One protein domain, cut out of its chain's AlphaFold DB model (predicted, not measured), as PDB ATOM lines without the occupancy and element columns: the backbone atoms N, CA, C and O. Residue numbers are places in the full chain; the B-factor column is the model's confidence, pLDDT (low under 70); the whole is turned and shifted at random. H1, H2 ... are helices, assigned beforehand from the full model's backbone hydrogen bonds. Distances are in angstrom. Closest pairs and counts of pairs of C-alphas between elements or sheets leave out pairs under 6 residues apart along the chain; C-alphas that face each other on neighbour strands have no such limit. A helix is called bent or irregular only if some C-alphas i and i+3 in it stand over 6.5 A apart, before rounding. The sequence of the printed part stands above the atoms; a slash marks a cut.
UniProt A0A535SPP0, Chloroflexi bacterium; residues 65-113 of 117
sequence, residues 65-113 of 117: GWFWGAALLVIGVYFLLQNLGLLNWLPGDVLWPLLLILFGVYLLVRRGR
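What this domain is: This is residues 65 to 113 of the 117 residues of a protein of Chloroflexi bacterium (UniProt A0A535SPP0). Two long helices, H1 and H2, form an open, narrow U: the chain runs out along H1, turns through residues 84 to 91 and folds back along H2, with a gap left between the two helices. The helices make the length of this loose, elongated shape, and the turn closes one end. The printed part has 49 residues with two named helices, H1 then H2, and no named strand; its class is all helix. The radius of gyration of the C-alphas is 12.4 A, and the C-alphas span 36 by 20 by 12 A.

Where its parts are: H1 is residues 65 to 83, 26.6 A from C-alpha 65 at (-31.114, -11.928, 6.020) to C-alpha 83 at (-10.345, -22.274, 18.982). Residues 84 to 91 follow, of which 86 to 88 are a short helical run without a name. H2 is residues 92 to 111, 28.6 A from first to last C-alpha, and C-alpha 111 is at (-39.246, -10.986, 21.450).

How they stand to each other: H1 and H2 are apart, with no C-alpha of the one within 8 A of the other. Along H1 the x coordinate of the C-alphas goes from -31.114 to -10.345, and along H2 from -19.723 to -39.246. The 8 residues between them are a short link, not a tight one. In H1 every O i to N i+4 pair is within hydrogen-bond range; in H2 15 of 16 are. Neither helix is bent or irregular.

The domain as a whole: The two C-alphas farthest apart are those of Asn 88 and Arg 113, at 36.5 A. Residues 65 to 73, 79 to 86, 88 to 94 and 104 to 113 stand free. The printed part has no cut. Its mean pLDDT is 71.2, and 18 residues are under 70: 65 to 66, 81 to 83, 85 to 92 and 109 to 113.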
ATOM      1  N   GLY A  65     -32.213 -12.753   5.501       59.19
ATOM      2  CA  GLY A  65     -31.114 -11.928   6.020       59.19
ATOM      3  C   GLY A  65     -30.855 -12.124   7.519       59.19
ATOM      4  O   GLY A  65     -29.712 -12.291   7.938       59.19
ATOM      5  N   TRP A  66     -31.914 -12.170   8.335       65.69
ATOM      6  CA  TRP A  66     -31.764 -12.401   9.774       65.69
ATOM      7  C   TRP A  66     -31.467 -13.869  10.073       65.69
ATOM      8  O   TRP A  66     -30.566 -14.147  10.853       65.69
ATOM      9  N   PHE A  67     -32.173 -14.822   9.456       71.25
ATOM     10  CA  PHE A  67     -31.896 -16.241   9.685       71.25
ATOM     11  C   PHE A  67     -30.444 -16.589   9.340       71.25
ATOM     12  O   PHE A  67     -29.740 -17.148  10.178       71.25
ATOM     13  N   TRP A  68     -29.967 -16.169   8.166       76.69
ATOM     14  CA  TRP A  68     -28.581 -16.369   7.753       76.69
ATOM     15  C   TRP A  68     -27.597 -15.595   8.632       76.69
ATOM     16  O   TRP A  68     -26.577 -16.155   9.021       76.69
ATOM     17  N   GLY A  69     -27.916 -14.358   9.027       77.88
ATOM     18  CA  GLY A  69     -27.092 -13.589   9.965       77.88
ATOM     19  C   GLY A  69     -26.976 -14.247  11.343       77.88
ATOM     20  O   GLY A  69     -25.888 -14.313  11.907       77.88
ATOM     21  N   ALA A  70     -28.072 -14.795  11.870       76.81
ATOM     22  CA  ALA A  70     -28.086 -15.527  13.132       76.81
ATOM     23  C   ALA A  70     -27.351 -16.871  13.015       76.81
ATOM     24  O   ALA A  70     -26.590 -17.217  13.913       76.81
ATOM     25  N   ALA A  71     -27.524 -17.599  11.907       78.19
ATOM     26  CA  ALA A  71     -26.809 -18.846  11.650       78.19
ATOM     27  C   ALA A  71     -25.289 -18.618  11.584       78.19
ATOM     28  O   ALA A  71     -24.537 -19.303  12.274       78.19
ATOM     29  N   LEU A  72     -24.841 -17.606  10.834       86.25
ATOM     30  CA  LEU A  72     -23.430 -17.210  10.759       86.25
ATOM     31  C   LEU A  72     -22.881 -16.767  12.122       86.25
ATOM     32  O   LEU A  72     -21.766 -17.143  12.476       86.25
ATOM     33  N   LEU A  73     -23.664 -16.019  12.908       82.88
ATOM     34  CA  LEU A  73     -23.283 -15.604  14.259       82.88
ATOM     35  C   LEU A  73     -23.063 -16.816  15.179       82.88
ATOM     36  O   LEU A  73     -22.044 -16.891  15.859       82.88
ATOM     37  N   VAL A  74     -23.995 -17.774  15.183       78.50
ATOM     38  CA  VAL A  74     -23.909 -18.986  16.016       78.50
ATOM     39  C   VAL A  74     -22.714 -19.848  15.607       78.50
ATOM     40  O   VAL A  74     -21.955 -20.284  16.471       78.50
ATOM     41  N   ILE A  75     -22.503 -20.041  14.302       82.00
ATOM     42  CA  ILE A  75     -21.352 -20.786  13.771       82.00
ATOM     43  C   ILE A  75     -20.037 -20.090  14.154       82.00
ATOM     44  O   ILE A  75     -19.106 -20.749  14.615       82.00
ATOM     45  N   GLY A  76     -19.964 -18.763  14.019       80.12
ATOM     46  CA  GLY A  76     -18.782 -17.982  14.382       80.12
ATOM     47  C   GLY A  76     -18.450 -18.068  15.872       80.12
ATOM     48  O   GLY A  76     -17.298 -18.306  16.229       80.12
ATOM     49  N   VAL A  77     -19.458 -17.949  16.742       78.50
ATOM     50  CA  VAL A  77     -19.298 -18.110  18.197       78.50
ATOM     51  C   VAL A  77     -18.811 -19.523  18.530       78.50
ATOM     52  O   VAL A  77     -17.840 -19.663  19.270       78.50
ATOM     53  N   TYR A  78     -19.408 -20.561  17.938       70.50
ATOM     54  CA  TYR A  78     -18.987 -21.951  18.134       70.50
ATOM     55  C   TYR A  78     -17.506 -22.169  17.776       70.50
ATOM     56  O   TYR A  78     -16.742 -22.688  18.593       70.50
ATOM     57  N   PHE A  79     -17.077 -21.704  16.600       76.31
ATOM     58  CA  PHE A  79     -15.682 -21.822  16.166       76.31
ATOM     59  C   PHE A  79     -14.719 -21.044  17.068       76.31
ATOM     60  O   PHE A  79     -13.624 -21.533  17.332       76.31
ATOM     61  N   LEU A  80     -15.115 -19.872  17.575       76.19
ATOM     62  CA  LEU A  80     -14.288 -19.078  18.487       76.19
ATOM     63  C   LEU A  80     -14.066 -19.808  19.816       76.19
ATOM     64  O   LEU A  80     -12.929 -19.927  20.266       76.19
ATOM     65  N   LEU A  81     -15.133 -20.348  20.415       69.19
ATOM     66  CA  LEU A  81     -15.029 -21.125  21.652       69.19
ATOM     67  C   LEU A  81     -14.189 -22.394  21.452       69.19
ATOM     68  O   LEU A  81     -13.416 -22.762  22.339       69.19
ATOM     69  N   GLN A  82     -14.317 -23.046  20.292       64.69
ATOM     70  CA  GLN A  82     -13.526 -24.229  19.959       64.69
ATOM     71  C   GLN A  82     -12.040 -23.887  19.778       64.69
ATOM     72  O   GLN A  82     -11.184 -24.636  20.247       64.69
ATOM     73  N   ASN A  83     -11.723 -22.739  19.169       65.94
ATOM     74  CA  ASN A  83     -10.345 -22.274  18.982       65.94
ATOM     75  C   ASN A  83      -9.697 -21.801  20.294       65.94
ATOM     76  O   ASN A  83      -8.508 -22.011  20.506       65.94
ATOM     77  N   LEU A  84     -10.483 -21.232  21.217       73.31
ATOM     78  CA  LEU A  84     -10.005 -20.837  22.546       73.31
ATOM     79  C   LEU A  84      -9.616 -22.031  23.446       73.31
ATOM     80  O   LEU A  84      -9.126 -21.821  24.553       73.31
ATOM     81  N   GLY A  85      -9.846 -23.279  23.021       66.12
ATOM     82  CA  GLY A  85      -9.459 -24.471  23.782       66.12
ATOM     83  C   GLY A  85     -10.278 -24.708  25.057       66.12
ATOM     84  O   GLY A  85     -10.070 -25.715  25.730       66.12
ATOM     85  N   LEU A  86     -11.256 -23.845  25.365       59.44
ATOM     86  CA  LEU A  86     -12.171 -24.020  26.500       59.44
ATOM     87  C   LEU A  86     -13.047 -25.278  26.360       59.44
ATOM     88  O   LEU A  86     -13.441 -25.861  27.368       59.44
ATOM     89  N   LEU A  87     -13.306 -25.744  25.130       57.41
ATOM     90  CA  LEU A  87     -14.040 -26.993  24.874       57.41
ATOM     91  C   LEU A  87     -13.251 -28.260  25.227       57.41
ATOM     92  O   LEU A  87     -13.851 -29.320  25.344       57.41
ATOM     93  N   ASN A  88     -11.932 -28.181  25.415       60.22
ATOM     94  CA  ASN A  88     -11.148 -29.347  25.836       60.22
ATOM     95  C   ASN A  88     -11.330 -29.656  27.334       60.22
ATOM     96  O   ASN A  88     -11.029 -30.759  27.777       60.22
ATOM     97  N   TRP A  89     -11.807 -28.680  28.116       62.31
ATOM     98  CA  TRP A  89     -12.098 -28.830  29.547       62.31
ATOM     99  C   TRP A  89     -13.596 -28.933  29.853       62.31
ATOM    100  O   TRP A  89     -13.958 -29.436  30.914       62.31
ATOM    101  N   LEU A  90     -14.474 -28.485  28.947       63.62
ATOM    102  CA  LEU A  90     -15.918 -28.674  29.069       63.62
ATOM    103  C   LEU A  90     -16.370 -29.892  28.249       63.62
ATOM    104  O   LEU A  90     -16.321 -29.827  27.019       63.62
ATOM    105  N   PRO A  91     -16.865 -30.973  28.883       68.62
ATOM    106  CA  PRO A  91     -17.460 -32.080  28.146       68.62
ATOM    107  C   PRO A  91     -18.611 -31.558  27.279       68.62
ATOM    108  O   PRO A  91     -19.418 -30.735  27.725       68.62
ATOM    109  N   GLY A  92     -18.693 -32.041  26.036       65.44
ATOM    110  CA  GLY A  92     -19.723 -31.633  25.074       65.44
ATOM    111  C   GLY A  92     -21.154 -31.754  25.618       65.44
ATOM    112  O   GLY A  92     -22.021 -30.973  25.229       65.44
ATOM    113  N   ASP A  93     -21.374 -32.639  26.593       71.56
ATOM    114  CA  ASP A  93     -22.644 -32.834  27.304       71.56
ATOM    115  C   ASP A  93     -23.116 -31.609  28.103       71.56
ATOM    116  O   ASP A  93     -24.312 -31.455  28.340       71.56
ATOM    117  N   VAL A  94     -22.206 -30.711  28.496       70.81
ATOM    118  CA  VAL A  94     -22.526 -29.452  29.196       70.81
ATOM    119  C   VAL A  94     -22.633 -28.281  28.211       70.81
ATOM    120  O   VAL A  94     -23.384 -27.330  28.441       70.81
ATOM    121  N   LEU A  95     -21.942 -28.365  27.071       72.62
ATOM    122  CA  LEU A  95     -21.991 -27.354  26.011       72.62
ATOM    123  C   LEU A  95     -23.393 -27.257  25.387       72.62
ATOM    124  O   LEU A  95     -23.925 -26.158  25.217       72.62
ATOM    125  N   TRP A  96     -24.000 -28.407  25.079       74.19
ATOM    126  CA  TRP A  96     -25.343 -28.506  24.501       74.19
ATOM    127  C   TRP A  96     -26.437 -27.800  25.323       74.19
ATOM    128  O   TRP A  96     -27.144 -26.954  24.765       74.19
ATOM    129  N   PRO A  97     -26.596 -28.077  26.632       78.25
ATOM    130  CA  PRO A  97     -27.590 -27.395  27.454       78.25
ATOM    131  C   PRO A  97     -27.289 -25.902  27.621       78.25
ATOM    132  O   PRO A  97     -28.219 -25.096  27.576       78.25
ATOM    133  N   LEU A  98     -26.018 -25.500  27.739       77.25
ATOM    134  CA  LEU A  98     -25.654 -24.083  27.848       77.25
ATOM    135  C   LEU A  98     -26.025 -23.298  26.576       77.25
ATOM    136  O   LEU A  98     -26.568 -22.195  26.665       77.25
ATOM    137  N   LEU A  99     -25.807 -23.892  25.396       75.25
ATOM    138  CA  LEU A  99     -26.230 -23.333  24.109       75.25
ATOM    139  C   LEU A  99     -27.755 -23.209  24.005       75.25
ATOM    140  O   LEU A  99     -28.244 -22.162  23.580       75.25
ATOM    141  N   LEU A 100     -28.507 -24.234  24.419       80.75
ATOM    142  CA  LEU A 100     -29.977 -24.201  24.418       80.75
ATOM    143  C   LEU A 100     -30.530 -23.105  25.336       80.75
ATOM    144  O   LEU A 100     -31.466 -22.399  24.953       80.75
ATOM    145  N   ILE A 101     -29.931 -22.921  26.516       79.44
ATOM    146  CA  ILE A 101     -30.318 -21.866  27.460       79.44
ATOM    147  C   ILE A 101     -30.022 -20.486  26.868       79.44
ATOM    148  O   ILE A 101     -30.911 -19.632  26.849       79.44
ATOM    149  N   LEU A 102     -28.817 -20.264  26.328       75.88
ATOM    150  CA  LEU A 102     -28.480 -18.996  25.671       75.88
ATOM    151  C   LEU A 102     -29.416 -18.701  24.495       75.88
ATOM    152  O   LEU A 102     -29.874 -17.569  24.347       75.88
ATOM    153  N   PHE A 103     -29.732 -19.710  23.680       77.12
ATOM    154  CA  PHE A 103     -30.648 -19.575  22.550       77.12
ATOM    155  C   PHE A 103     -32.072 -19.221  23.006       77.12
ATOM    156  O   PHE A 103     -32.700 -18.322  22.441       77.12
ATOM    157  N   GLY A 104     -32.561 -19.862  24.072       74.62
ATOM    158  CA  GLY A 104     -33.859 -19.564  24.680       74.62
ATOM    159  C   GLY A 104     -33.942 -18.146  25.255       74.62
ATOM    160  O   GLY A 104     -34.893 -17.415  24.968       74.62
ATOM    161  N   VAL A 105     -32.921 -17.712  26.001       78.50
ATOM    162  CA  VAL A 105     -32.839 -16.344  26.548       78.50
ATOM    163  C   VAL A 105     -32.730 -15.314  25.424       78.50
ATOM    164  O   VAL A 105     -33.408 -14.286  25.457       78.50
ATOM    165  N   TYR A 106     -31.940 -15.600  24.390       71.94
ATOM    166  CA  TYR A 106     -31.819 -14.738  23.218       71.94
ATOM    167  C   TYR A 106     -33.167 -14.539  22.511       71.94
ATOM    168  O   TYR A 106     -33.531 -13.405  22.188       71.94
ATOM    169  N   LEU A 107     -33.944 -15.610  22.318       70.31
ATOM    170  CA  LEU A 107     -35.297 -15.522  21.760       70.31
ATOM    171  C   LEU A 107     -36.230 -14.685  22.640       70.31
ATOM    172  O   LEU A 107     -37.009 -13.888  22.114       70.31
ATOM    173  N   LEU A 108     -36.127 -14.820  23.963       70.38
ATOM    174  CA  LEU A 108     -36.946 -14.070  24.915       70.38
ATOM    175  C   LEU A 108     -36.645 -12.563  24.867       70.38
ATOM    176  O   LEU A 108     -37.556 -11.745  24.732       70.38
ATOM    177  N   VAL A 109     -35.363 -12.194  24.888       69.50
ATOM    178  CA  VAL A 109     -34.911 -10.794  24.827       69.50
ATOM    179  C   VAL A 109     -35.219 -10.169  23.464       69.50
ATOM    180  O   VAL A 109     -35.626  -9.008  23.381       69.50
ATOM    181  N   ARG A 110     -35.082 -10.939  22.379       57.56
ATOM    182  CA  ARG A 110     -35.443 -10.503  21.024       57.56
ATOM    183  C   ARG A 110     -36.947 -10.266  20.880       57.56
ATOM    184  O   ARG A 110     -37.345  -9.326  20.195       57.56
ATOM    185  N   ARG A 111     -37.781 -11.091  21.517       57.28
ATOM    186  CA  ARG A 111     -39.246 -10.986  21.450       57.28
ATOM    187  C   ARG A 111     -39.801  -9.820  22.274       57.28
ATOM    188  O   ARG A 111     -40.782  -9.215  21.858       57.28
ATOM    189  N   GLY A 112     -39.154  -9.448  23.381       55.69
ATOM    190  CA  GLY A 112     -39.603  -8.351  24.252       55.69
ATOM    191  C   GLY A 112     -39.458  -6.934  23.677       55.69
ATOM    192  O   GLY A 112     -40.029  -5.998  24.225       55.69
ATOM    193  N   ARG A 113     -38.723  -6.749  22.569       55.41
ATOM    194  CA  ARG A 113     -38.403  -5.416  22.017       55.41
ATOM    195  C   ARG A 113     -39.334  -4.939  20.889       55.41
ATOM    196  O   ARG A 113     -39.168  -3.824  20.417       55.41
TER     197      ARG A 113